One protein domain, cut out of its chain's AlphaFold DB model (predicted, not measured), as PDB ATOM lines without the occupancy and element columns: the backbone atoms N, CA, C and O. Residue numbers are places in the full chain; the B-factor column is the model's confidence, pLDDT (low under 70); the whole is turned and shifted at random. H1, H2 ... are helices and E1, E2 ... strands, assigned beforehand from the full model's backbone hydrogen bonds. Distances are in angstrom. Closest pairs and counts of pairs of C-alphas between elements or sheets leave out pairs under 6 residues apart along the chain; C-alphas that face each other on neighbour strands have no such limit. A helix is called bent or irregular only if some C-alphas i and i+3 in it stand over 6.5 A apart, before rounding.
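What this domain is: This is residues 105 to 292 of the 293 residues of the protein "Uncharacterized protein B0228.6" of Caenorhabditis elegans (UniProt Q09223). A twisted sheet of six strands, E4 to E9, makes the main body; a smaller sheet, E1 to E3, is set at an angle over one face and meets it at few points, and helices H1, H2 and H6 cluster at one end of the longest axis. H4 covers part of edge strand E9. The printed part has 188 residues with six named helices and nine named strands, H1 to H5, then E1 to E9, then H6; both sheets run in chain order, antiparallel, and the class is mixed. It is compact, with a radius of gyration of the C-alphas of 17.8 A, yet elongated, spanning 55 by 35 by 31 A.

How they stand to each other: H1, residues 106 to 123, touches H2, residues 130 to 145, with residues 109 to 117 alone, at a steep tilt of 64 degrees; their closest C-alphas, of Val 113 and Ala 137, are 5.4 A apart. H2 is irregular, C-alphas 131 and 134 being 7.8 A apart. H3, residues 148 to 151, only grazes both sheets. H4, residues 166 to 172, lies over E9, residues 271 to 278, at a height over the sheet of 6.7 A; their closest C-alphas are those of Val 166 and Cys 273, 5.1 A. H5, residues 178 to 186, only grazes the small sheet. E1, E2 and E3, residues 188 to 191, 200 to 206 and 209 to 216, form a meander, each strand the antiparallel neighbour of the one before, with N 190 and O 203 at 2.8 A and N 204 and O 211 at 2.8 A, within hydrogen-bond range. A second meander joins E4, residues 220 to 224, E5, 228 to 235, E6, 238 to 245, E7, 248 to 258, E8, 261 to 268, and E9; pairs within range are N 222 and O 230, 2.7 A, N 231 and O 242, 2.9 A, N 241 and O 253, 2.8 A, N 254 and O 265, 2.8 A, and N 264 and O 275, 2.8 A. H6, residues 284 to 290, only just touches H2, with 3 pairs of C-alphas within 8 A, the closest Arg 138 and Ile 290, 7.2 A. Every O i to N i+4 pair is within range in H1, H4, H5 and H6, and 10 of 12 in H2; H3 is too short for one.

Where its parts are: H1 begins at C-alpha 106 (-46.276, -58.571, 75.311) and is 25.9 A long; H2 is 24.1 A. E7, 28.2 A, bends by 57 degrees at residue 251. E9, 23.9 A, ends at C-alpha 278 (-71.266, -62.716, 80.801).

The domain as a whole: The C-alphas farthest apart, of Glu 107 and Lys 226, are 55.5 A apart. The printed part has no cut. The link from H3 to H4 is long, 14 residues. Mean pLDDT of the printed part is 79.5; 50 residues are under 70, among them 123 to 145 and 280 to 292.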
ATOM      1  N   SER A 105     -46.881 -57.677  70.527       69.19
ATOM      2  CA  SER A 105     -45.854 -57.761  71.568       69.19
ATOM      3  C   SER A 105     -46.496 -57.893  72.959       69.19
ATOM      4  O   SER A 105     -47.620 -57.441  73.186       69.19
ATOM      5  N   SER A 106     -45.781 -58.489  73.923       69.79
ATOM      6  CA  SER A 106     -46.276 -58.571  75.311       69.79
ATOM      7  C   SER A 106     -46.573 -57.177  75.886       69.79
ATOM      8  O   SER A 106     -47.583 -56.995  76.562       69.79
ATOM      9  N   GLU A 107     -45.780 -56.161  75.530       75.93
ATOM     10  CA  GLU A 107     -46.002 -54.768  75.943       75.93
ATOM     11  C   GLU A 107     -47.325 -54.199  75.409       75.93
ATOM     12  O   GLU A 107     -48.110 -53.639  76.176       75.93
ATOM     13  N   GLU A 108     -47.624 -54.401  74.123       74.57
ATOM     14  CA  GLU A 108     -48.896 -53.976  73.521       74.57
ATOM     15  C   GLU A 108     -50.096 -54.685  74.155       74.57
ATOM     16  O   GLU A 108     -51.135 -54.061  74.390       74.57
ATOM     17  N   PHE A 109     -49.960 -55.975  74.474       70.90
ATOM     18  CA  PHE A 109     -51.009 -56.723  75.159       70.90
ATOM     19  C   PHE A 109     -51.260 -56.173  76.570       70.90
ATOM     20  O   PHE A 109     -52.412 -55.916  76.928       70.90
ATOM     21  N   GLN A 110     -50.205 -55.926  77.358       72.93
ATOM     22  CA  GLN A 110     -50.347 -55.347  78.701       72.93
ATOM     23  C   GLN A 110     -50.944 -53.935  78.664       72.93
ATOM     24  O   GLN A 110     -51.766 -53.602  79.521       72.93
ATOM     25  N   GLN A 111     -50.600 -53.119  77.663       77.60
ATOM     26  CA  GLN A 111     -51.191 -51.790  77.511       77.60
ATOM     27  C   GLN A 111     -52.698 -51.875  77.255       77.60
ATOM     28  O   GLN A 111     -53.476 -51.208  77.934       77.60
ATOM     29  N   LYS A 112     -53.134 -52.762  76.353       72.19
ATOM     30  CA  LYS A 112     -54.567 -52.993  76.125       72.19
ATOM     31  C   LYS A 112     -55.274 -53.477  77.390       72.19
ATOM     32  O   LYS A 112     -56.387 -53.032  77.664       72.19
ATOM     33  N   VAL A 113     -54.636 -54.356  78.175       72.61
ATOM     34  CA  VAL A 113     -55.171 -54.837  79.470       72.61
ATOM     35  C   VAL A 113     -55.408 -53.650  80.392       72.61
ATOM     36  O   VAL A 113     -56.482 -53.535  80.980       72.61
ATOM     37  N   HIS A 114     -54.439 -52.745  80.477       72.67
ATOM     38  CA  HIS A 114     -54.525 -51.556  81.309       72.67
ATOM     39  C   HIS A 114     -55.632 -50.584  80.856       72.67
ATOM     40  O   HIS A 114     -56.412 -50.100  81.684       72.67
ATOM     41  N   ASP A 115     -55.739 -50.322  79.554       74.44
ATOM     42  CA  ASP A 115     -56.756 -49.423  78.991       74.44
ATOM     43  C   ASP A 115     -58.167 -49.963  79.243       74.44
ATOM     44  O   ASP A 115     -59.056 -49.253  79.719       74.44
ATOM     45  N   TYR A 116     -58.338 -51.265  79.031       69.34
ATOM     46  CA  TYR A 116     -59.576 -51.973  79.299       69.34
ATOM     47  C   TYR A 116     -59.981 -51.921  80.780       69.34
ATOM     48  O   TYR A 116     -61.128 -51.632  81.133       69.34
ATOM     49  N   MET A 117     -59.019 -52.179  81.670       69.57
ATOM     50  CA  MET A 117     -59.207 -52.089  83.117       69.57
ATOM     51  C   MET A 117     -59.665 -50.688  83.542       69.57
ATOM     52  O   MET A 117     -60.579 -50.562  84.363       69.57
ATOM     53  N   SER A 118     -59.076 -49.653  82.946       71.65
ATOM     54  CA  SER A 118     -59.428 -48.253  83.194       71.65
ATOM     55  C   SER A 118     -60.850 -47.925  82.718       71.65
ATOM     56  O   SER A 118     -61.600 -47.232  83.409       71.65
ATOM     57  N   GLU A 119     -61.271 -48.461  81.569       69.60
ATOM     58  CA  GLU A 119     -62.626 -48.259  81.048       69.60
ATOM     59  C   GLU A 119     -63.703 -48.951  81.899       69.60
ATOM     60  O   GLU A 119     -64.746 -48.348  82.179       69.60
ATOM     61  N   ILE A 120     -63.453 -50.173  82.385       66.15
ATOM     62  CA  ILE A 120     -64.380 -50.845  83.310       66.15
ATOM     63  C   ILE A 120     -64.563 -50.039  84.599       66.15
ATOM     64  O   ILE A 120     -65.697 -49.864  85.045       66.15
ATOM     65  N   GLN A 121     -63.469 -49.536  85.178       68.51
ATOM     66  CA  GLN A 121     -63.527 -48.710  86.389       68.51
ATOM     67  C   GLN A 121     -64.310 -47.415  86.154       68.51
ATOM     68  O   GLN A 121     -65.082 -46.987  87.005       68.51
ATOM     69  N   ARG A 122     -64.161 -46.801  84.974       70.05
ATOM     70  CA  ARG A 122     -64.906 -45.589  84.608       70.05
ATOM     71  C   ARG A 122     -66.404 -45.848  84.419       70.05
ATOM     72  O   ARG A 122     -67.213 -44.966  84.690       70.05
ATOM     73  N   THR A 123     -66.775 -47.020  83.911       64.55
ATOM     74  CA  THR A 123     -68.162 -47.348  83.539       64.55
ATOM     75  C   THR A 123     -69.003 -47.913  84.687       64.55
ATOM     76  O   THR A 123     -70.183 -48.189  84.481       64.55
ATOM     77  N   GLY A 124     -68.453 -48.076  85.897       57.99
ATOM     78  CA  GLY A 124     -69.214 -48.604  87.037       57.99
ATOM     79  C   GLY A 124     -69.433 -50.126  86.985       57.99
ATOM     80  O   GLY A 124     -70.241 -50.674  87.741       57.99
ATOM     81  N   ARG A 125     -68.748 -50.833  86.070       59.03
ATOM     82  CA  ARG A 125     -68.844 -52.298  85.890       59.03
ATOM     83  C   ARG A 125     -68.010 -53.088  86.920       59.03
ATOM     84  O   ARG A 125     -67.947 -54.316  86.877       59.03
ATOM     85  N   ASP A 126     -67.418 -52.391  87.880       53.44
ATOM     86  CA  ASP A 126     -66.491 -52.809  88.937       53.44
ATOM     87  C   ASP A 126     -67.131 -53.567  90.118       53.44
ATOM     88  O   ASP A 126     -66.430 -54.010  91.025       53.44
ATOM     89  N   LYS A 127     -68.434 -53.883  90.071       49.98
ATOM     90  CA  LYS A 127     -69.059 -54.837  91.017       49.98
ATOM     91  C   LYS A 127     -68.616 -56.299  90.820       49.98
ATOM     92  O   LYS A 127     -69.094 -57.194  91.517       49.98
ATOM     93  N   ARG A 128     -67.715 -56.573  89.870       52.86
ATOM     94  CA  ARG A 128     -67.165 -57.913  89.613       52.86
ATOM     95  C   ARG A 128     -66.056 -58.228  90.638       52.86
ATOM     96  O   ARG A 128     -65.243 -57.354  90.924       52.86
ATOM     97  N   PRO A 129     -65.984 -59.451  91.208       45.35
ATOM     98  CA  PRO A 129     -65.016 -59.788  92.257       45.35
ATOM     99  C   PRO A 129     -63.569 -59.437  91.868       45.35
ATOM    100  O   PRO A 129     -63.036 -59.969  90.893       45.35
ATOM    101  N   SER A 130     -62.922 -58.576  92.662       45.47
ATOM    102  CA  SER A 130     -61.626 -57.938  92.362       45.47
ATOM    103  C   SER A 130     -60.471 -58.905  92.080       45.47
ATOM    104  O   SER A 130     -59.558 -58.577  91.327       45.47
ATOM    105  N   ARG A 131     -60.522 -60.134  92.608       45.41
ATOM    106  CA  ARG A 131     -59.497 -61.163  92.356       45.41
ATOM    107  C   ARG A 131     -59.501 -61.727  90.927       45.41
ATOM    108  O   ARG A 131     -58.538 -62.384  90.565       45.41
ATOM    109  N   ARG A 132     -60.541 -61.465  90.120       58.80
ATOM    110  CA  ARG A 132     -60.673 -61.931  88.721       58.80
ATOM    111  C   ARG A 132     -60.424 -60.837  87.680       58.80
ATOM    112  O   ARG A 132     -60.611 -61.076  86.491       58.80
ATOM    113  N   PHE A 133     -60.072 -59.622  88.101       58.37
ATOM    114  CA  PHE A 133     -60.135 -58.455  87.220       58.37
ATOM    115  C   PHE A 133     -59.103 -58.492  86.085       58.37
ATOM    116  O   PHE A 133     -59.453 -58.230  84.938       58.37
ATOM    117  N   VAL A 134     -57.867 -58.909  86.381       61.39
ATOM    118  CA  VAL A 134     -56.805 -59.070  85.370       61.39
ATOM    119  C   VAL A 134     -57.130 -60.212  84.406       61.39
ATOM    120  O   VAL A 134     -57.003 -60.039  83.199       61.39
ATOM    121  N   ASP A 135     -57.616 -61.350  84.909       60.14
ATOM    122  CA  ASP A 135     -58.028 -62.477  84.058       60.14
ATOM    123  C   ASP A 135     -59.211 -62.103  83.164       60.14
ATOM    124  O   ASP A 135     -59.255 -62.499  82.002       60.14
ATOM    125  N   SER A 136     -60.132 -61.285  83.680       60.49
ATOM    126  CA  SER A 136     -61.233 -60.733  82.895       60.49
ATOM    127  C   SER A 136     -60.678 -59.823  81.801       60.49
ATOM    128  O   SER A 136     -60.948 -60.059  80.634       60.49
ATOM    129  N   ALA A 137     -59.833 -58.841  82.131       64.61
ATOM    130  CA  ALA A 137     -59.215 -57.950  81.144       64.61
ATOM    131  C   ALA A 137     -58.453 -58.715  80.045       64.61
ATOM    132  O   ALA A 137     -58.638 -58.446  78.858       64.61
ATOM    133  N   ARG A 138     -57.684 -59.742  80.424       64.84
ATOM    134  CA  ARG A 138     -57.021 -60.658  79.482       64.84
ATOM    135  C   ARG A 138     -58.028 -61.399  78.604       64.84
ATOM    136  O   ARG A 138     -57.862 -61.440  77.389       64.84
ATOM    137  N   PHE A 139     -59.086 -61.952  79.198       64.79
ATOM    138  CA  PHE A 139     -60.175 -62.611  78.475       64.79
ATOM    139  C   PHE A 139     -60.826 -61.684  77.450       64.79
ATOM    140  O   PHE A 139     -61.106 -62.095  76.324       64.79
ATOM    141  N   TYR A 140     -61.029 -60.425  77.811       67.68
ATOM    142  CA  TYR A 140     -61.673 -59.447  76.952       67.68
ATOM    143  C   TYR A 140     -60.846 -59.100  75.729       67.68
ATOM    144  O   TYR A 140     -61.354 -59.191  74.615       67.68
ATOM    145  N   ILE A 141     -59.556 -58.857  75.912       69.00
ATOM    146  CA  ILE A 141     -58.658 -58.587  74.787       69.00
ATOM    147  C   ILE A 141     -58.533 -59.808  73.890       69.00
ATOM    148  O   ILE A 141     -58.539 -59.688  72.672       69.00
ATOM    149  N   LEU A 142     -58.500 -61.006  74.468       65.48
ATOM    150  CA  LEU A 142     -58.479 -62.228  73.670       65.48
ATOM    151  C   LEU A 142     -59.764 -62.426  72.865       65.48
ATOM    152  O   LEU A 142     -59.702 -62.840  71.712       65.48
ATOM    153  N   SER A 143     -60.914 -62.056  73.426       68.45
ATOM    154  CA  SER A 143     -62.208 -62.085  72.733       68.45
ATOM    155  C   SER A 143     -62.285 -61.121  71.555       68.45
ATOM    156  O   SER A 143     -63.015 -61.370  70.597       68.45
ATOM    157  N   GLU A 144     -61.559 -60.008  71.629       68.11
ATOM    158  CA  GLU A 144     -61.463 -59.043  70.533       68.11
ATOM    159  C   GLU A 144     -60.590 -59.556  69.387       68.11
ATOM    160  O   GLU A 144     -60.785 -59.138  68.246       68.11
ATOM    161  N   ILE A 145     -59.660 -60.474  69.668       69.74
ATOM    162  CA  ILE A 145     -58.717 -60.981  68.669       69.74
ATOM    163  C   ILE A 145     -59.140 -62.339  68.086       69.74
ATOM    164  O   ILE A 145     -58.768 -62.667  66.958       69.74
ATOM    165  N   GLU A 146     -59.919 -63.140  68.814       71.73
ATOM    166  CA  GLU A 146     -60.479 -64.383  68.281       71.73
ATOM    167  C   GLU A 146     -61.506 -64.117  67.169       71.73
ATOM    168  O   GLU A 146     -62.329 -63.208  67.305       71.73
ATOM    169  N   PRO A 147     -61.543 -64.942  66.105       75.38
ATOM    170  CA  PRO A 147     -62.657 -64.977  65.151       75.38
ATOM    171  C   PRO A 147     -63.994 -65.041  65.890       75.38
ATOM    172  O   PRO A 147     -64.081 -65.673  66.943       75.38
ATOM    173  N   ILE A 148     -65.015 -64.329  65.411       80.14
ATOM    174  CA  ILE A 148     -66.256 -64.142  66.184       80.14
ATOM    175  C   ILE A 148     -66.946 -65.489  66.416       80.14
ATOM    176  O   ILE A 148     -67.452 -65.758  67.498       80.14
ATOM    177  N   GLU A 149     -66.839 -66.381  65.440       76.88
ATOM    178  CA  GLU A 149     -67.302 -67.762  65.446       76.88
ATOM    179  C   GLU A 149     -66.690 -68.574  66.583       76.88
ATOM    180  O   GLU A 149     -67.355 -69.451  67.122       76.88
ATOM    181  N   LEU A 150     -65.435 -68.292  66.950       75.82
ATOM    182  CA  LEU A 150     -64.750 -68.926  68.076       75.82
ATOM    183  C   LEU A 150     -65.051 -68.208  69.386       75.82
ATOM    184  O   LEU A 150     -65.319 -68.847  70.401       75.82
ATOM    185  N   ALA A 151     -65.057 -66.876  69.358       79.23
ATOM    186  CA  ALA A 151     -65.270 -66.054  70.538       79.23
ATOM    187  C   ALA A 151     -66.684 -66.232  71.132       79.23
ATOM    188  O   ALA A 151     -66.868 -66.074  72.339       79.23
ATOM    189  N   LEU A 152     -67.671 -66.592  70.303       85.06
ATOM    190  CA  LEU A 152     -69.044 -66.890  70.719       85.06
ATOM    191  C   LEU A 152     -69.214 -68.281  71.364       85.06
ATOM    192  O   LEU A 152     -70.165 -68.465  72.125       85.06
ATOM    193  N   ARG A 153     -68.308 -69.241  71.114       79.83
ATOM    194  CA  ARG A 153     -68.358 -70.626  71.642       79.83
ATOM    195  C   ARG A 153     -67.903 -70.678  73.094       79.83
ATOM    196  O   ARG A 153     -66.781 -71.084  73.410       79.83
ATOM    197  N   ARG A 154     -68.753 -70.175  73.981       77.27
ATOM    198  CA  ARG A 154     -68.512 -70.092  75.419       77.27
ATOM    199  C   ARG A 154     -69.797 -70.377  76.162       77.27
ATOM    200  O   ARG A 154     -70.887 -70.153  75.644       77.27
ATOM    201  N   GLU A 155     -69.647 -70.781  77.413       78.80
ATOM    202  CA  GLU A 155     -70.755 -70.743  78.348       78.80
ATOM    203  C   GLU A 155     -71.082 -69.279  78.656       78.80
ATOM    204  O   GLU A 155     -70.203 -68.489  79.030       78.80
ATOM    205  N   TRP A 156     -72.348 -68.920  78.476       86.85
ATOM    206  CA  TRP A 156     -72.874 -67.593  78.751       86.85
ATOM    207  C   TRP A 156     -73.807 -67.645  79.965       86.85
ATOM    208  O   TRP A 156     -74.495 -68.629  80.213       86.85
ATOM    209  N   ILE A 157     -73.826 -66.580  80.757       85.83
ATOM    210  CA  ILE A 157     -74.694 -66.416  81.925       85.83
ATOM    211  C   ILE A 157     -75.414 -65.080  81.760       85.83
ATOM    212  O   ILE A 157     -74.740 -64.075  81.528       85.83
ATOM    213  N   PRO A 158     -76.744 -65.013  81.899       89.44
ATOM    214  CA  PRO A 158     -77.467 -63.760  81.737       89.44
ATOM    215  C   PRO A 158     -77.071 -62.756  82.825       89.44
ATOM    216  O   PRO A 158     -76.954 -63.100  84.004       89.44
ATOM    217  N   ASP A 159     -76.877 -61.501  82.424       88.31
ATOM    218  CA  ASP A 159     -76.712 -60.364  83.325       88.31
ATOM    219  C   ASP A 159     -77.894 -59.403  83.150       88.31
ATOM    220  O   ASP A 159     -77.824 -58.387  82.456       88.31
ATOM    221  N   HIS A 160     -79.016 -59.756  83.786       87.66
ATOM    222  CA  HIS A 160     -80.284 -59.026  83.685       87.66
ATOM    223  C   HIS A 160     -80.185 -57.543  84.077       87.66
ATOM    224  O   HIS A 160     -81.048 -56.759  83.698       87.66
ATOM    225  N   SER A 161     -79.139 -57.139  84.811       86.26
ATOM    226  CA  SER A 161     -78.924 -55.734  85.191       86.26
ATOM    227  C   SER A 161     -78.518 -54.847  84.006       86.26
ATOM    228  O   SER A 161     -78.618 -53.629  84.110       86.26
ATOM    229  N   PHE A 162     -78.063 -55.444  82.901       86.80
ATOM    230  CA  PHE A 162     -77.665 -54.749  81.671       86.80
ATOM    231  C   PHE A 162     -78.633 -55.003  80.508       86.80
ATOM    232  O   PHE A 162     -78.298 -54.732  79.358       86.80
ATOM    233  N   PHE A 163     -79.817 -55.557  80.781       92.22
ATOM    234  CA  PHE A 163     -80.851 -55.703  79.763       92.22
ATOM    235  C   PHE A 163     -81.486 -54.337  79.481       92.22
ATOM    236  O   PHE A 163     -81.877 -53.624  80.404       92.22
ATOM    237  N   GLU A 164     -81.625 -53.991  78.204       94.28
ATOM    238  CA  GLU A 164     -82.157 -52.705  77.743       94.28
ATOM    239  C   GLU A 164     -83.354 -52.947  76.817       94.28
ATOM    240  O   GLU A 164     -83.276 -53.789  75.924       94.28
ATOM    241  N   GLY A 165     -84.479 -52.256  77.034       94.05
ATOM    242  CA  GLY A 165     -85.680 -52.338  76.179       94.05
ATOM    243  C   GLY A 165     -86.444 -53.670  76.222       94.05
ATOM    244  O   GLY A 165     -87.448 -53.837  75.537       94.05
ATOM    245  N   VAL A 166     -85.989 -54.648  77.013       93.99
ATOM    246  CA  VAL A 166     -86.554 -56.008  77.019       93.99
ATOM    247  C   VAL A 166     -88.021 -56.018  77.462       93.99
ATOM    248  O   VAL A 166     -88.817 -56.757  76.893       93.99
ATOM    249  N   GLN A 167     -88.415 -55.185  78.431       92.79
ATOM    250  CA  GLN A 167     -89.809 -55.132  78.891       92.79
ATOM    251  C   GLN A 167     -90.747 -54.561  77.824       92.79
ATOM    252  O   GLN A 167     -91.833 -55.101  77.607       92.79
ATOM    253  N   GLU A 168     -90.336 -53.484  77.154       93.75
ATOM    254  CA  GLU A 168     -91.064 -52.884  76.038       93.75
ATOM    255  C   GLU A 168     -91.174 -53.865  74.868       93.75
ATOM    256  O   GLU A 168     -92.254 -54.027  74.300       93.75
ATOM    257  N   PHE A 169     -90.084 -54.574  74.563       94.98
ATOM    258  CA  PHE A 169     -90.040 -55.581  73.508       94.98
ATOM    259  C   PHE A 169     -91.006 -56.739  73.778       94.98
ATOM    260  O   PHE A 169     -91.806 -57.071  72.911       94.98
ATOM    261  N   ILE A 170     -90.991 -57.314  74.987       92.35
ATOM    262  CA  ILE A 170     -91.898 -58.409  75.367       92.35
ATOM    263  C   ILE A 170     -93.359 -57.982  75.248       92.35
ATOM    264  O   ILE A 170     -94.163 -58.722  74.691       92.35
ATOM    265  N   ARG A 171     -93.702 -56.787  75.749       91.74
ATOM    266  CA  ARG A 171     -95.081 -56.271  75.731       91.74
ATOM    267  C   ARG A 171     -95.581 -55.934  74.332       91.74
ATOM    268  O   ARG A 171     -96.782 -55.990  74.100       91.74
ATOM    269  N   GLY A 172     -94.683 -55.508  73.444       91.41
ATOM    270  CA  GLY A 172     -95.024 -55.156  72.068       91.41
ATOM    271  C   GLY A 172     -95.078 -56.352  71.116       91.41
ATOM    272  O   GLY A 172     -95.587 -56.215  70.007       91.41
ATOM    273  N   MET A 173     -94.544 -57.502  71.527       90.16
ATOM    274  CA  MET A 173     -94.518 -58.724  70.734       90.16
ATOM    275  C   MET A 173     -95.775 -59.566  70.956       90.16
ATOM    276  O   MET A 173     -96.218 -59.770  72.084       90.16
ATOM    277  N   GLU A 174     -96.312 -60.114  69.868       88.32
ATOM    278  CA  GLU A 174     -97.284 -61.204  69.924       88.32
ATOM    279  C   GLU A 174     -96.515 -62.530  70.014       88.32
ATOM    280  O   GLU A 174     -95.771 -62.884  69.098       88.32
ATOM    281  N   TRP A 175     -96.653 -63.228  71.139       86.71
ATOM    282  CA  TRP A 175     -96.028 -64.531  71.390       86.71
ATOM    283  C   TRP A 175     -97.022 -65.649  71.081       86.71
ATOM    284  O   TRP A 175     -98.195 -65.534  71.442       86.71
ATOM    285  N   GLU A 176     -96.576 -66.750  70.467       84.49
ATOM    286  CA  GLU A 176     -97.481 -67.871  70.173       84.49
ATOM    287  C   GLU A 176     -97.955 -68.561  71.459       84.49
ATOM    288  O   GLU A 176     -99.065 -69.093  71.536       84.49
ATOM    289  N   ASN A 177     -97.105 -68.556  72.488       86.95
ATOM    290  CA  ASN A 177     -97.384 -69.111  73.803       86.95
ATOM    291  C   ASN A 177     -96.442 -68.515  74.866       86.95
ATOM    292  O   ASN A 177     -95.424 -67.898  74.558       86.95
ATOM    293  N   THR A 178     -96.762 -68.744  76.142       87.82
ATOM    294  CA  THR A 178     -95.962 -68.248  77.277       87.82
ATOM    295  C   THR A 178     -94.566 -68.868  77.351       87.82
ATOM    296  O   THR A 178     -93.673 -68.283  77.953       87.82
ATOM    297  N   PHE A 179     -94.366 -70.055  76.771       90.16
ATOM    298  CA  PHE A 179     -93.068 -70.725  76.780       90.16
ATOM    299  C   PHE A 179     -92.078 -70.053  75.821       90.16
ATOM    300  O   PHE A 179     -90.904 -69.942  76.152       90.16
ATOM    301  N   GLU A 180     -92.527 -69.546  74.672       87.41
ATOM    302  CA  GLU A 180     -91.673 -68.760  73.774       87.41
ATOM    303  C   GLU A 180     -91.219 -67.447  74.403       87.41
ATOM    304  O   GLU A 180     -90.044 -67.087  74.296       87.41
ATOM    305  N   GLU A 181     -92.134 -66.761  75.091       89.32
ATOM    306  CA  GLU A 181     -91.800 -65.579  75.883       89.32
ATOM    307  C   GLU A 181     -90.755 -65.945  76.944       89.32
ATOM    308  O   GLU A 181     -89.695 -65.327  77.023       89.32
ATOM    309  N   GLU A 182     -90.999 -67.006  77.716       90.31
ATOM    310  CA  GLU A 182     -90.065 -67.464  78.743       90.31
ATOM    311  C   GLU A 182     -88.686 -67.806  78.160       90.31
ATOM    312  O   GLU A 182     -87.657 -67.395  78.707       90.31
ATOM    313  N   LEU A 183     -88.652 -68.503  77.026       90.50
ATOM    314  CA  LEU A 183     -87.426 -68.872  76.331       90.50
ATOM    315  C   LEU A 183     -86.675 -67.639  75.811       90.50
ATOM    316  O   LEU A 183     -85.447 -67.619  75.833       90.50
ATOM    317  N   PHE A 184     -87.378 -66.585  75.398       90.65
ATOM    318  CA  PHE A 184     -86.752 -65.323  75.007       90.65
ATOM    319  C   PHE A 184     -86.157 -64.565  76.203       90.65
ATOM    320  O   PHE A 184     -85.040 -64.042  76.122       90.65
ATOM    321  N   VAL A 185     -86.889 -64.508  77.318       88.49
ATOM    322  CA  VAL A 185     -86.510 -63.722  78.502       88.49
ATOM    323  C   VAL A 185     -85.410 -64.394  79.314       88.49
ATOM    324  O   VAL A 185     -84.477 -63.731  79.774       88.49
ATOM    325  N   ARG A 186     -85.543 -65.704  79.529       88.80
ATOM    326  CA  ARG A 186     -84.695 -66.484  80.436       88.80
ATOM    327  C   ARG A 186     -83.704 -67.381  79.701       88.80
ATOM    328  O   ARG A 186     -82.742 -67.835  80.318       88.80
ATOM    329  N   GLY A 187     -83.940 -67.660  78.422       89.46
ATOM    330  CA  GLY A 187     -83.069 -68.517  77.633       89.46
ATOM    331  C   GLY A 187     -81.707 -67.883  77.378       89.46
ATOM    332  O   GLY A 187     -81.577 -66.678  77.160       89.46
ATOM    333  N   VAL A 188     -80.681 -68.725  77.391       90.63
ATOM    334  CA  VAL A 188     -79.290 -68.340  77.174       90.63
ATOM    335  C   VAL A 188     -78.837 -68.842  75.806       90.63
ATOM    336  O   VAL A 188     -78.950 -70.043  75.553       90.63
ATOM    337  N   PRO A 189     -78.311 -67.978  74.923       90.01
ATOM    338  CA  PRO A 189     -77.733 -68.420  73.664       90.01
ATOM    339  C   PRO A 189     -76.442 -69.192  73.944       90.01
ATOM    340  O   PRO A 189     -75.525 -68.675  74.574       90.01
ATOM    341  N   ASN A 190     -76.365 -70.420  73.451       85.58
ATOM    342  CA  ASN A 190     -75.180 -71.258  73.509       85.58
ATOM    343  C   ASN A 190     -74.816 -71.695  72.097       85.58
ATOM    344  O   ASN A 190     -75.642 -72.231  71.356       85.58
ATOM    345  N   PHE A 191     -73.568 -71.442  71.735       84.20
ATOM    346  CA  PHE A 191     -73.016 -71.821  70.447       84.20
ATOM    347  C   PHE A 191     -72.187 -73.085  70.626       84.20
ATOM    348  O   PHE A 191     -71.445 -73.181  71.605       84.20
ATOM    349  N   ASP A 192     -72.343 -74.050  69.718       73.28
ATOM    350  CA  ASP A 192     -71.775 -75.383  69.916       73.28
ATOM    351  C   ASP A 192     -70.272 -75.361  70.210       73.28
ATOM    352  O   ASP A 192     -69.463 -74.731  69.524       73.28
ATOM    353  N   HIS A 193     -69.936 -76.069  71.289       59.13
ATOM    354  CA  HIS A 193     -68.580 -76.317  71.763       59.13
ATOM    355  C   HIS A 193     -67.928 -77.522  71.066       59.13
ATOM    356  O   HIS A 193     -66.703 -77.645  71.120       59.13
ATOM    357  N   ASP A 194     -68.723 -78.375  70.409       55.00
ATOM    358  CA  ASP A 194     -68.242 -79.561  69.703       55.00
ATOM    359  C   ASP A 194     -67.761 -79.183  68.297       55.00
ATOM    360  O   ASP A 194     -68.511 -78.721  67.444       55.00
ATOM    361  N   PHE A 195     -66.454 -79.336  68.097       44.91
ATOM    362  CA  PHE A 195     -65.681 -78.824  66.961       44.91
ATOM    363  C   PHE A 195     -65.641 -79.755  65.743       44.91
ATOM    364  O   PHE A 195     -64.915 -79.472  64.792       44.91
ATOM    365  N   GLU A 196     -66.343 -80.886  65.777       44.46
ATOM    366  CA  GLU A 196     -66.146 -81.951  64.783       44.46
ATOM    367  C   GLU A 196     -66.723 -81.615  63.400       44.46
ATOM    368  O   GLU A 196     -66.329 -82.218  62.403       44.46
ATOM    369  N   SER A 197     -67.573 -80.595  63.315       51.56
ATOM    370  CA  SER A 197     -68.061 -80.015  62.067       51.56
ATOM    371  C   SER A 197     -67.668 -78.539  62.005       51.56
ATOM    372  O   SER A 197     -67.838 -77.813  62.982       51.56
ATOM    373  N   GLU A 198     -67.229 -78.036  60.845       55.34
ATOM    374  CA  GLU A 198     -67.092 -76.584  60.571       55.34
ATOM    375  C   GLU A 198     -68.443 -75.828  60.629       55.34
ATOM    376  O   GLU A 198     -68.550 -74.654  60.282       55.34
ATOM    377  N   GLU A 199     -69.488 -76.505  61.088       66.61
ATOM    378  CA  GLU A 199     -70.840 -76.023  61.263       66.61
ATOM    379  C   GLU A 199     -71.001 -75.467  62.680       66.61
ATOM    380  O   GLU A 199     -70.589 -76.067  63.672       66.61
ATOM    381  N   MET A 200     -71.593 -74.280  62.778       76.33
ATOM    382  CA  MET A 200     -71.912 -73.648  64.051       76.33
ATOM    383  C   MET A 200     -73.386 -73.896  64.340       76.33
ATOM    384  O   MET A 200     -74.233 -73.544  63.526       76.33
ATOM    385  N   THR A 201     -73.709 -74.465  65.495       81.61
ATOM    386  CA  THR A 201     -75.102 -74.573  65.947       81.61
ATOM    387  C   THR A 201     -75.368 -73.507  66.991       81.61
ATOM    388  O   THR A 201     -74.551 -73.295  67.890       81.61
ATOM    389  N   LEU A 202     -76.522 -72.857  66.901       86.21
ATOM    390  CA  LEU A 202     -77.079 -72.042  67.972       86.21
ATOM    391  C   LEU A 202     -78.137 -72.862  68.709       86.21
ATOM    392  O   LEU A 202     -79.039 -73.425  68.093       86.21
ATOM    393  N   LYS A 203     -78.033 -72.905  70.032       87.12
ATOM    394  CA  LYS A 203     -78.997 -73.528  70.938       87.12
ATOM    395  C   LYS A 203     -79.396 -72.503  71.989       87.12
ATOM    396  O   LYS A 203     -78.604 -71.643  72.357       87.12
ATOM    397  N   THR A 204     -80.622 -72.578  72.485       89.50
ATOM    398  CA  THR A 204     -81.074 -71.762  73.618       89.50
ATOM    399  C   THR A 204     -81.226 -72.655  74.838       89.50
ATOM    400  O   THR A 204     -82.039 -73.576  74.831       89.50
ATOM    401  N   THR A 205     -80.450 -72.406  75.888       88.61
ATOM    402  CA  THR A 205     -80.509 -73.188  77.126       88.61
ATOM    403  C   THR A 205     -81.398 -72.501  78.152       88.61
ATOM    404  O   THR A 205     -81.203 -71.328  78.462       88.61
ATOM    405  N   LEU A 206     -82.356 -73.240  78.707       89.48
ATOM    406  CA  LEU A 206     -83.230 -72.801  79.792       89.48
ATOM    407  C   LEU A 206     -83.324 -73.923  80.832       89.48
ATOM    408  O   LEU A 206     -83.615 -75.068  80.486       89.48
ATOM    409  N   ASP A 207     -83.034 -73.603  82.095       87.58
ATOM    410  CA  ASP A 207     -83.056 -74.540  83.230       87.58
ATOM    411  C   ASP A 207     -82.288 -75.858  82.956       87.58
ATOM    412  O   ASP A 207     -82.730 -76.959  83.287       87.58
ATOM    413  N   GLY A 208     -81.122 -75.741  82.304       82.78
ATOM    414  CA  GLY A 208     -80.228 -76.859  81.969       82.78
ATOM    415  C   GLY A 208     -80.660 -77.710  80.768       82.78
ATOM    416  O   GLY A 208     -79.997 -78.698  80.456       82.78
ATOM    417  N   LYS A 209     -81.748 -77.345  80.081       87.16
ATOM    418  CA  LYS A 209     -82.245 -78.023  78.875       87.16
ATOM    419  C   LYS A 209     -82.028 -77.159  77.637       87.16
ATOM    420  O   LYS A 209     -82.153 -75.941  77.710       87.16
ATOM    421  N   ASN A 210     -81.735 -77.798  76.504       85.97
ATOM    422  CA  ASN A 210     -81.488 -77.126  75.227       85.97
ATOM    423  C   ASN A 210     -82.743 -77.126  74.348       85.97
ATOM    424  O   ASN A 210     -83.392 -78.159  74.191       85.97
ATOM    425  N   TYR A 211     -83.028 -75.975  73.746       86.50
ATOM    426  CA  TYR A 211     -84.145 -75.714  72.838       86.50
ATOM    427  C   TYR A 211     -83.649 -74.948  71.602       86.50
ATOM    428  O   TYR A 211     -82.535 -74.425  71.603       86.50
ATOM    429  N   ASN A 212     -84.477 -74.845  70.556       80.09
ATOM    430  CA  ASN A 212     -84.182 -74.082  69.332       80.09
ATOM    431  C   ASN A 212     -82.815 -74.407  68.710       80.09
ATOM    432  O   ASN A 212     -82.056 -73.501  68.379       80.09
ATOM    433  N   ASN A 213     -82.495 -75.696  68.569       77.88
ATOM    434  CA  ASN A 213     -81.255 -76.129  67.929       77.88
ATOM    435  C   ASN A 213     -81.303 -75.767  66.437       77.88
ATOM    436  O   ASN A 213     -82.048 -76.377  65.675       77.88
ATOM    437  N   GLN A 214     -80.527 -74.763  66.040       77.25
ATOM    438  CA  GLN A 214     -80.474 -74.254  64.673       77.25
ATOM    439  C   GLN A 214     -79.056 -74.365  64.135       77.25
ATOM    440  O   GLN A 214     -78.123 -73.803  64.711       77.25
ATOM    441  N   PHE A 215     -78.905 -75.056  63.009       77.38
ATOM    442  CA  PHE A 215     -77.665 -75.038  62.242       77.38
ATOM    443  C   PHE A 215     -77.511 -73.677  61.564       77.38
ATOM    444  O   PHE A 215     -78.415 -73.210  60.871       77.38
ATOM    445  N   LEU A 216     -76.374 -73.021  61.782       77.64
ATOM    446  CA  LEU A 216     -76.074 -71.729  61.183       77.64
ATOM    447  C   LEU A 216     -75.383 -71.956  59.840       77.64
ATOM    448  O   LEU A 216     -74.162 -72.092  59.765       77.64
ATOM    449  N   ASN A 217     -76.162 -71.963  58.761       75.40
ATOM    450  CA  ASN A 217     -75.627 -71.962  57.403       75.40
ATOM    451  C   ASN A 217     -75.053 -70.574  57.058       75.40
ATOM    452  O   ASN A 217     -75.692 -69.770  56.377       75.40
ATOM    453  N   LEU A 218     -73.852 -70.270  57.563       77.28
ATOM    454  CA  LEU A 218     -73.207 -68.965  57.388       77.28
ATOM    455  C   LEU A 218     -73.035 -68.610  55.900       77.28
ATOM    456  O   LEU A 218     -72.524 -69.400  55.106       77.28
ATOM    457  N   GLY A 219     -73.460 -67.401  55.529       72.32
ATOM    458  CA  GLY A 219     -73.402 -66.870  54.165       72.32
ATOM    459  C   GLY A 219     -74.404 -67.498  53.196       72.32
ATOM    460  O   GLY A 219     -74.320 -67.247  51.996       72.32
ATOM    461  N   ARG A 220     -75.337 -68.328  53.681       77.85
ATOM    462  CA  ARG A 220     -76.381 -68.934  52.852       77.85
ATOM    463  C   ARG A 220     -77.746 -68.396  53.246       77.85
ATOM    464  O   ARG A 220     -78.128 -68.376  54.415       77.85
ATOM    465  N   LYS A 221     -78.501 -68.002  52.227       83.05
ATOM    466  CA  LYS A 221     -79.889 -67.581  52.360       83.05
ATOM    467  C   LYS A 221     -80.809 -68.797  52.276       83.05
ATOM    468  O   LYS A 221     -80.944 -69.413  51.223       83.05
ATOM    469  N   GLU A 222     -81.480 -69.101  53.374       82.32
ATOM    470  CA  GLU A 222     -82.530 -70.108  53.454       82.32
ATOM    471  C   GLU A 222     -83.862 -69.491  53.026       82.32
ATOM    472  O   GLU A 222     -84.274 -68.445  53.526       82.32
ATOM    473  N   ILE A 223     -84.542 -70.122  52.071       83.41
ATOM    474  CA  ILE A 223     -85.853 -69.683  51.586       83.41
ATOM    475  C   ILE A 223     -86.922 -70.491  52.323       83.41
ATOM    476  O   ILE A 223     -86.984 -71.711  52.194       83.41
ATOM    477  N   ILE A 224     -87.772 -69.806  53.086       81.26
ATOM    478  CA  ILE A 224     -88.854 -70.405  53.872       81.26
ATOM    479  C   ILE A 224     -90.171 -70.047  53.172       81.26
ATOM    480  O   ILE A 224     -90.770 -68.997  53.385       81.26
ATOM    481  N   GLY A 225     -90.620 -70.896  52.252       80.03
ATOM    482  CA  GLY A 225     -91.773 -70.589  51.400       80.03
ATOM    483  C   GLY A 225     -91.471 -69.539  50.321       80.03
ATOM    484  O   GLY A 225     -90.325 -69.274  49.986       80.03
ATOM    485  N   LYS A 226     -92.504 -68.950  49.708       81.78
ATOM    486  CA  LYS A 226     -92.327 -68.141  48.480       81.78
ATOM    487  C   LYS A 226     -91.652 -66.786  48.693       81.78
ATOM    488  O   LYS A 226     -90.993 -66.285  47.787       81.78
ATOM    489  N   HIS A 227     -91.861 -66.186  49.861       87.42
ATOM    490  CA  HIS A 227     -91.499 -64.791  50.112       87.42
ATOM    491  C   HIS A 227     -90.643 -64.595  51.358       87.42
ATOM    492  O   HIS A 227     -90.000 -63.552  51.464       87.42
ATOM    493  N   HIS A 228     -90.588 -65.581  52.260       89.81
ATOM    494  CA  HIS A 228     -89.775 -65.474  53.461       89.81
ATOM    495  C   HIS A 228     -88.396 -66.066  53.223       89.81
ATOM    496  O   HIS A 228     -88.215 -67.058  52.519       89.81
ATOM    497  N   SER A 229     -87.402 -65.432  53.822       90.93
ATOM    498  CA  SER A 229     -86.042 -65.940  53.832       90.93
ATOM    499  C   SER A 229     -85.355 -65.606  55.137       90.93
ATOM    500  O   SER A 229     -85.645 -64.576  55.746       90.93
ATOM    501  N   MET A 230     -84.439 -66.470  55.533       90.59
ATOM    502  CA  MET A 230     -83.590 -66.318  56.698       90.59
ATOM    503  C   MET A 230     -82.140 -66.473  56.256       90.59
ATOM    504  O   MET A 230     -81.831 -67.288  55.398       90.59
ATOM    505  N   GLU A 231     -81.247 -65.678  56.815       90.27
ATOM    506  CA  GLU A 231     -79.825 -65.746  56.507       90.27
ATOM    507  C   GLU A 231     -79.028 -65.497  57.782       90.27
ATOM    508  O   GLU A 231     -79.373 -64.610  58.569       90.27
ATOM    509  N   TYR A 232     -77.956 -66.263  57.966       89.11
ATOM    510  CA  TYR A 232     -76.936 -65.979  58.965       89.11
ATOM    511  C   TYR A 232     -75.672 -65.537  58.248       89.11
ATOM    512  O   TYR A 232     -75.198 -66.226  57.352       89.11
ATOM    513  N   PHE A 233     -75.100 -64.405  58.633       88.36
ATOM    514  CA  PHE A 233     -73.848 -63.926  58.056       88.36
ATOM    515  C   PHE A 233     -73.049 -63.132  59.080       88.36
ATOM    516  O   PHE A 233     -73.574 -62.680  60.098       88.36
ATOM    517  N   ILE A 234     -71.759 -62.964  58.811       87.75
ATOM    518  CA  ILE A 234     -70.853 -62.227  59.686       87.75
ATOM    519  C   ILE A 234     -70.515 -60.904  59.021       87.75
ATOM    520  O   ILE A 234     -70.032 -60.862  57.892       87.75
ATOM    521  N   SER A 235     -70.774 -59.815  59.737       88.82
ATOM    522  CA  SER A 235     -70.408 -58.464  59.328       88.82
ATOM    523  C   SER A 235     -69.427 -57.900  60.346       88.82
ATOM    524  O   SER A 235     -69.805 -57.501  61.449       88.82
ATOM    525  N   GLY A 236     -68.141 -57.893  59.994       87.00
ATOM    526  CA  GLY A 236     -67.071 -57.478  60.900       87.00
ATOM    527  C   GLY A 236     -66.966 -58.393  62.124       87.00
ATOM    528  O   GLY A 236     -66.557 -59.543  62.011       87.00
ATOM    529  N   ARG A 237     -67.315 -57.867  63.303       86.74
ATOM    530  CA  ARG A 237     -67.269 -58.567  64.604       86.74
ATOM    531  C   ARG A 237     -68.647 -59.012  65.104       86.74
ATOM    532  O   ARG A 237     -68.795 -59.330  66.282       86.74
ATOM    533  N   THR A 238     -69.636 -59.024  64.219       91.07
ATOM    534  CA  THR A 238     -71.029 -59.297  64.564       91.07
ATOM    535  C   THR A 238     -71.545 -60.457  63.731       91.07
ATOM    536  O   THR A 238     -71.493 -60.410  62.501       91.07
ATOM    537  N   LEU A 239     -72.073 -61.482  64.397       91.84
ATOM    538  CA  LEU A 239     -72.879 -62.518  63.763       91.84
ATOM    539  C   LEU A 239     -74.322 -62.014  63.680       91.84
ATOM    540  O   LEU A 239     -74.920 -61.663  64.694       91.84
ATOM    541  N   ILE A 240     -74.879 -61.969  62.477       93.06
ATOM    542  CA  ILE A 240     -76.199 -61.408  62.203       93.06
ATOM    543  C   ILE A 240     -77.108 -62.517  61.691       93.06
ATOM    544  O   ILE A 240     -76.783 -63.193  60.719       93.06
ATOM    545  N   ARG A 241     -78.272 -62.660  62.321       93.37
ATOM    546  CA  ARG A 241     -79.431 -63.377  61.792       93.37
ATOM    547  C   ARG A 241     -80.387 -62.362  61.191       93.37
ATOM    548  O   ARG A 241     -80.864 -61.481  61.903       93.37
ATOM    549  N   LEU A 242     -80.718 -62.508  59.917       93.86
ATOM    550  CA  LEU A 242     -81.613 -61.608  59.202       93.86
ATOM    551  C   LEU A 242     -82.786 -62.386  58.615       93.86
ATOM    552  O   LEU A 242     -82.591 -63.330  57.856       93.86
ATOM    553  N   VAL A 243     -84.006 -61.971  58.946       93.14
ATOM    554  CA  VAL A 243     -85.241 -62.534  58.389       93.14
ATOM    555  C   VAL A 243     -85.902 -61.481  57.519       93.14
ATOM    556  O   VAL A 243     -86.135 -60.353  57.958       93.14
ATOM    557  N   LYS A 244     -86.222 -61.856  56.282       93.39
ATOM    558  CA  LYS A 244     -86.885 -60.994  55.304       93.39
ATOM    559  C   LYS A 244     -88.172 -61.621  54.802       93.39
ATOM    560  O   LYS A 244     -88.214 -62.834  54.612       93.39
ATOM    561  N   ASN A 245     -89.158 -60.787  54.493       92.55
ATOM    562  CA  ASN A 245     -90.334 -61.150  53.710       92.55
ATOM    563  C   ASN A 245     -90.468 -60.183  52.531       92.55
ATOM    564  O   ASN A 245     -90.372 -58.974  52.714       92.55
ATOM    565  N   GLU A 246     -90.593 -60.710  51.313       89.62
ATOM    566  CA  GLU A 246     -90.636 -59.918  50.069       89.62
ATOM    567  C   GLU A 246     -89.450 -58.937  49.924       89.62
ATOM    568  O   GLU A 246     -89.550 -57.867  49.330       89.62
ATOM    569  N   GLY A 247     -88.294 -59.305  50.489       87.12
ATOM    570  CA  GLY A 247     -87.084 -58.479  50.502       87.12
ATOM    571  C   GLY A 247     -87.039 -57.405  51.597       87.12
ATOM    572  O   GLY A 247     -85.969 -56.835  51.812       87.12
ATOM    573  N   GLN A 248     -88.132 -57.170  52.326       92.22
ATOM    574  CA  GLN A 248     -88.169 -56.271  53.480       92.22
ATOM    575  C   GLN A 248     -87.697 -56.990  54.746       92.22
ATOM    576  O   GLN A 248     -88.042 -58.148  54.966       92.22
ATOM    577  N   GLU A 249     -86.903 -56.315  55.581       93.38
ATOM    578  CA  GLU A 249     -86.473 -56.835  56.886       93.38
ATOM    579  C   GLU A 249     -87.676 -56.953  57.826       93.38
ATOM    580  O   GLU A 249     -88.316 -55.956  58.153       93.38
ATOM    581  N   LEU A 250     -87.966 -58.177  58.271       92.74
ATOM    582  CA  LEU A 250     -88.951 -58.443  59.317       92.74
ATOM    583  C   LEU A 250     -88.308 -58.395  60.700       92.74
ATOM    584  O   LEU A 250     -88.833 -57.782  61.629       92.74
ATOM    585  N   SER A 251     -87.164 -59.066  60.834       94.41
ATOM    586  CA  SER A 251     -86.436 -59.139  62.094       94.41
ATOM    587  C   SER A 251     -84.947 -59.304  61.872       94.41
ATOM    588  O   SER A 251     -84.528 -59.972  60.920       94.41
ATOM    589  N   ARG A 252     -84.166 -58.791  62.813       95.40
ATOM    590  CA  ARG A 252     -82.718 -58.931  62.845       95.40
ATOM    591  C   ARG A 252     -82.262 -59.209  64.267       95.40
ATOM    592  O   ARG A 252     -82.682 -58.513  65.186       95.40
ATOM    593  N   THR A 253     -81.401 -60.205  64.428       95.87
ATOM    594  CA  THR A 253     -80.728 -60.495  65.695       95.87
ATOM    595  C   THR A 253     -79.229 -60.402  65.473       95.87
ATOM    596  O   THR A 253     -78.697 -61.031  64.560       95.87
ATOM    597  N   GLU A 254     -78.545 -59.622  66.294       96.55
ATOM    598  CA  GLU A 254     -77.112 -59.380  66.204       96.55
ATOM    599  C   GLU A 254     -76.422 -59.888  67.466       96.55
ATOM    600  O   GLU A 254     -76.752 -59.473  68.575       96.55
ATOM    601  N   TYR A 255     -75.440 -60.763  67.282       94.23
ATOM    602  CA  TYR A 255     -74.590 -61.306  68.331       94.23
ATOM    603  C   TYR A 255     -73.204 -60.695  68.186       94.23
ATOM    604  O   TYR A 255     -72.514 -60.918  67.188       94.23
ATOM    605  N   TYR A 256     -72.787 -59.921  69.178       92.04
ATOM    606  CA  TYR A 256     -71.476 -59.288  69.181       92.04
ATOM    607  C   TYR A 256     -70.895 -59.257  70.585       92.04
ATOM    608  O   TYR A 256     -71.607 -59.299  71.587       92.04
ATOM    609  N   LEU A 257     -69.572 -59.181  70.657       87.13
ATOM    610  CA  LEU A 257     -68.871 -59.049  71.921       87.13
ATOM    611  C   LEU A 257     -68.548 -57.583  72.165       87.13
ATOM    612  O   LEU A 257     -67.937 -56.928  71.323       87.13
ATOM    613  N   LYS A 258     -68.932 -57.078  73.335       82.13
ATOM    614  CA  LYS A 258     -68.562 -55.740  73.787       82.13
ATOM    615  C   LYS A 258     -68.044 -55.848  75.201       82.13
ATOM    616  O   LYS A 258     -68.759 -56.309  76.088       82.13
ATOM    617  N   HIS A 259     -66.792 -55.436  75.398       73.81
ATOM    618  CA  HIS A 259     -66.103 -55.639  76.669       73.81
ATOM    619  C   HIS A 259     -66.243 -57.104  77.106       73.81
ATOM    620  O   HIS A 259     -66.735 -57.357  78.197       73.81
ATOM    621  N   GLY A 260     -65.977 -58.005  76.134       75.41
ATOM    622  CA  GLY A 260     -66.297 -59.444  75.973       75.41
ATOM    623  C   GLY A 260     -67.413 -60.097  76.782       75.41
ATOM    624  O   GLY A 260     -67.385 -61.307  77.003       75.41
ATOM    625  N   ASP A 261     -68.406 -59.316  77.174       83.79
ATOM    626  CA  ASP A 261     -69.742 -59.822  77.402       83.79
ATOM    627  C   ASP A 261     -70.407 -59.997  76.023       83.79
ATOM    628  O   ASP A 261     -70.154 -59.228  75.086       83.79
ATOM    629  N   LEU A 262     -71.236 -61.027  75.880       90.80
ATOM    630  CA  LEU A 262     -72.073 -61.229  74.709       90.80
ATOM    631  C   LEU A 262     -73.263 -60.283  74.781       90.80
ATOM    632  O   LEU A 262     -74.086 -60.365  75.688       90.80
ATOM    633  N   HIS A 263     -73.367 -59.415  73.791       93.38
ATOM    634  CA  HIS A 263     -74.542 -58.608  73.546       93.38
ATOM    635  C   HIS A 263     -75.367 -59.262  72.441       93.38
ATOM    636  O   HIS A 263     -74.853 -59.580  71.366       93.38
ATOM    637  N   VAL A 264     -76.653 -59.453  72.722       96.39
ATOM    638  CA  VAL A 264     -77.650 -59.911  71.759       96.39
ATOM    639  C   VAL A 264     -78.640 -58.784  71.553       96.39
ATOM    640  O   VAL A 264     -79.448 -58.502  72.437       96.39
ATOM    641  N   TYR A 265     -78.531 -58.115  70.411       97.22
ATOM    642  CA  TYR A 265     -79.463 -57.075  69.998       97.22
ATOM    643  C   TYR A 265     -80.533 -57.691  69.103       97.22
ATOM    644  O   TYR A 265     -80.214 -58.311  68.092       97.22
ATOM    645  N   ASP A 266     -81.797 -57.523  69.467       97.08
ATOM    646  CA  ASP A 266     -82.943 -58.006  68.708       97.08
ATOM    647  C   ASP A 266     -83.752 -56.811  68.206       97.08
ATOM    648  O   ASP A 266     -84.116 -55.941  68.992       97.08
ATOM    649  N   LYS A 267     -84.077 -56.791  66.911       96.30
ATOM    650  CA  LYS A 267     -84.940 -55.791  66.274       96.30
ATOM    651  C   LYS A 267     -86.070 -56.461  65.505       96.30
ATOM    652  O   LYS A 267     -85.826 -57.362  64.699       96.30
ATOM    653  N   ARG A 268     -87.301 -55.991  65.713       94.24
ATOM    654  CA  ARG A 268     -88.519 -56.433  65.013       94.24
ATOM    655  C   ARG A 268     -89.423 -55.227  64.764       94.24
ATOM    656  O   ARG A 268     -89.996 -54.670  65.697       94.24
ATOM    657  N   GLY A 269     -89.526 -54.786  63.510       89.72
ATOM    658  CA  GLY A 269     -90.229 -53.542  63.175       89.72
ATOM    659  C   GLY A 269     -89.669 -52.334  63.946       89.72
ATOM    660  O   GLY A 269     -88.497 -51.986  63.785       89.72
ATOM    661  N   ASN A 270     -90.510 -51.717  64.784       92.06
ATOM    662  CA  ASN A 270     -90.158 -50.573  65.639       92.06
ATOM    663  C   ASN A 270     -89.696 -50.968  67.053       92.06
ATOM    664  O   ASN A 270     -89.377 -50.084  67.842       92.06
ATOM    665  N   LEU A 271     -89.709 -52.259  67.390       95.47
ATOM    666  CA  LEU A 271     -89.267 -52.758  68.688       95.47
ATOM    667  C   LEU A 271     -87.814 -53.194  68.598       95.47
ATOM    668  O   LEU A 271     -87.428 -53.905  67.664       95.47
ATOM    669  N   ASP A 272     -87.033 -52.826  69.603       96.85
ATOM    670  CA  ASP A 272     -85.712 -53.379  69.812       96.85
ATOM    671  C   ASP A 272     -85.381 -53.576  71.291       96.85
ATOM    672  O   ASP A 272     -86.017 -53.021  72.188       96.85
ATOM    673  N   CYS A 273     -84.432 -54.468  71.549       97.38
ATOM    674  CA  CYS A 273     -83.884 -54.678  72.878       97.38
ATOM    675  C   CYS A 273     -82.464 -55.231  72.798       97.38
ATOM    676  O   CYS A 273     -82.045 -55.778  71.778       97.38
ATOM    677  N   THR A 274     -81.734 -55.111  73.904       96.85
ATOM    678  CA  THR A 274     -80.420 -55.733  74.075       96.85
ATOM    679  C   THR A 274     -80.423 -56.606  75.320       96.85
ATOM    680  O   THR A 274     -80.726 -56.141  76.419       96.85
ATOM    681  N   ARG A 275     -80.044 -57.875  75.156       95.86
ATOM    682  CA  ARG A 275     -79.785 -58.823  76.247       95.86
ATOM    683  C   ARG A 275     -78.279 -59.026  76.378       95.86
ATOM    684  O   ARG A 275     -77.590 -59.195  75.374       95.86
ATOM    685  N   VAL A 276     -77.764 -59.002  77.604       92.02
ATOM    686  CA  VAL A 276     -76.322 -59.075  77.883       92.02
ATOM    687  C   VAL A 276     -75.991 -60.326  78.684       92.02
ATOM    688  O   VAL A 276     -76.595 -60.595  79.721       92.02
ATOM    689  N   TYR A 277     -74.994 -61.074  78.229       90.35
ATOM    690  CA  TYR A 277     -74.550 -62.302  78.866       90.35
ATOM    691  C   TYR A 277     -73.052 -62.245  79.154       90.35
ATOM    692  O   TYR A 277     -72.241 -61.895  78.303       90.35
ATOM    693  N   ARG A 278     -72.663 -62.624  80.364       84.41
ATOM    694  CA  ARG A 278     -71.266 -62.716  80.801       84.41
ATOM    695  C   ARG A 278     -70.763 -64.146  80.639       84.41
ATOM    696  O   ARG A 278     -71.530 -65.078  80.853       84.41
ATOM    697  N   SER A 279     -69.482 -64.342  80.351       76.34
ATOM    698  CA  SER A 279     -68.895 -65.686  80.376       76.34
ATOM    699  C   SER A 279     -68.151 -65.937  81.695       76.34
ATOM    700  O   SER A 279     -67.379 -65.074  82.125       76.34
ATOM    701  N   PRO A 280     -68.362 -67.081  82.374       66.55
ATOM    702  CA  PRO A 280     -67.661 -67.406  83.613       66.55
ATOM    703  C   PRO A 280     -66.256 -67.974  83.377       66.55
ATOM    704  O   PRO A 280     -65.434 -67.953  84.296       66.55
ATOM    705  N   THR A 281     -65.986 -68.508  82.183       63.75
ATOM    706  CA  THR A 281     -64.823 -69.358  81.912       63.75
ATOM    707  C   THR A 281     -64.093 -68.945  80.646       63.75
ATOM    708  O   THR A 281     -64.677 -68.807  79.575       63.75
ATOM    709  N   ILE A 282     -62.774 -68.846  80.763       61.43
ATOM    710  CA  ILE A 282     -61.862 -68.724  79.630       61.43
ATOM    711  C   ILE A 282     -61.619 -70.133  79.083       61.43
ATOM    712  O   ILE A 282     -61.269 -71.020  79.868       61.43
ATOM    713  N   SER A 283     -61.766 -70.350  77.773       58.14
ATOM    714  CA  SER A 283     -61.471 -71.658  77.168       58.14
ATOM    715  C   SER A 283     -60.025 -72.089  77.490       58.14
ATOM    716  O   SER A 283     -59.132 -71.238  77.532       58.14
ATOM    717  N   PRO A 284     -59.736 -73.384  77.721       61.47
ATOM    718  CA  PRO A 284     -58.370 -73.836  78.003       61.47
ATOM    719  C   PRO A 284     -57.362 -73.428  76.918       61.47
ATOM    720  O   PRO A 284     -56.225 -73.076  77.233       61.47
ATOM    721  N   MET A 285     -57.796 -73.394  75.650       59.18
ATOM    722  CA  MET A 285     -57.002 -72.886  74.528       59.18
ATOM    723  C   MET A 285     -56.580 -71.428  74.765       59.18
ATOM    724  O   MET A 285     -55.392 -71.112  74.699       59.18
ATOM    725  N   LEU A 286     -57.521 -70.550  75.109       59.73
ATOM    726  CA  LEU A 286     -57.234 -69.153  75.437       59.73
ATOM    727  C   LEU A 286     -56.364 -69.021  76.687       59.73
ATOM    728  O   LEU A 286     -55.421 -68.238  76.686       59.73
ATOM    729  N   GLN A 287     -56.623 -69.816  77.729       63.50
ATOM    730  CA  GLN A 287     -55.786 -69.827  78.933       63.50
ATOM    731  C   GLN A 287     -54.335 -70.198  78.615       63.50
ATOM    732  O   GLN A 287     -53.417 -69.613  79.186       63.50
ATOM    733  N   SER A 288     -54.109 -71.148  77.702       64.18
ATOM    734  CA  SER A 288     -52.755 -71.524  77.284       64.18
ATOM    735  C   SER A 288     -52.036 -70.382  76.559       64.18
ATOM    736  O   SER A 288     -50.864 -70.145  76.839       64.18
ATOM    737  N   LYS A 289     -52.753 -69.612  75.728       63.17
ATOM    738  CA  LYS A 289     -52.226 -68.419  75.048       63.17
ATOM    739  C   LYS A 289     -51.941 -67.274  76.024       63.17
ATOM    740  O   LYS A 289     -50.915 -66.624  75.896       63.17
ATOM    741  N   ILE A 290     -52.773 -67.079  77.056       60.45
ATOM    742  CA  ILE A 290     -52.503 -66.106  78.136       60.45
ATOM    743  C   ILE A 290     -51.156 -66.377  78.800       60.45
ATOM    744  O   ILE A 290     -50.446 -65.438  79.128       60.45
ATOM    745  N   ARG A 291     -50.808 -67.649  79.026       61.83
ATOM    746  CA  ARG A 291     -49.553 -68.023  79.697       61.83
ATOM    747  C   ARG A 291     -48.305 -67.779  78.843       61.83
ATOM    748  O   ARG A 291     -47.208 -67.904  79.373       61.83
ATOM    749  N   GLN A 292     -48.466 -67.498  77.550       62.77
ATOM    750  CA  GLN A 292     -47.362 -67.167  76.647       62.77
ATOM    751  C   GLN A 292     -46.995 -65.672  76.690       62.77
ATOM    752  O   GLN A 292     -45.930 -65.316  76.191       62.77
TER     753      GLN A 292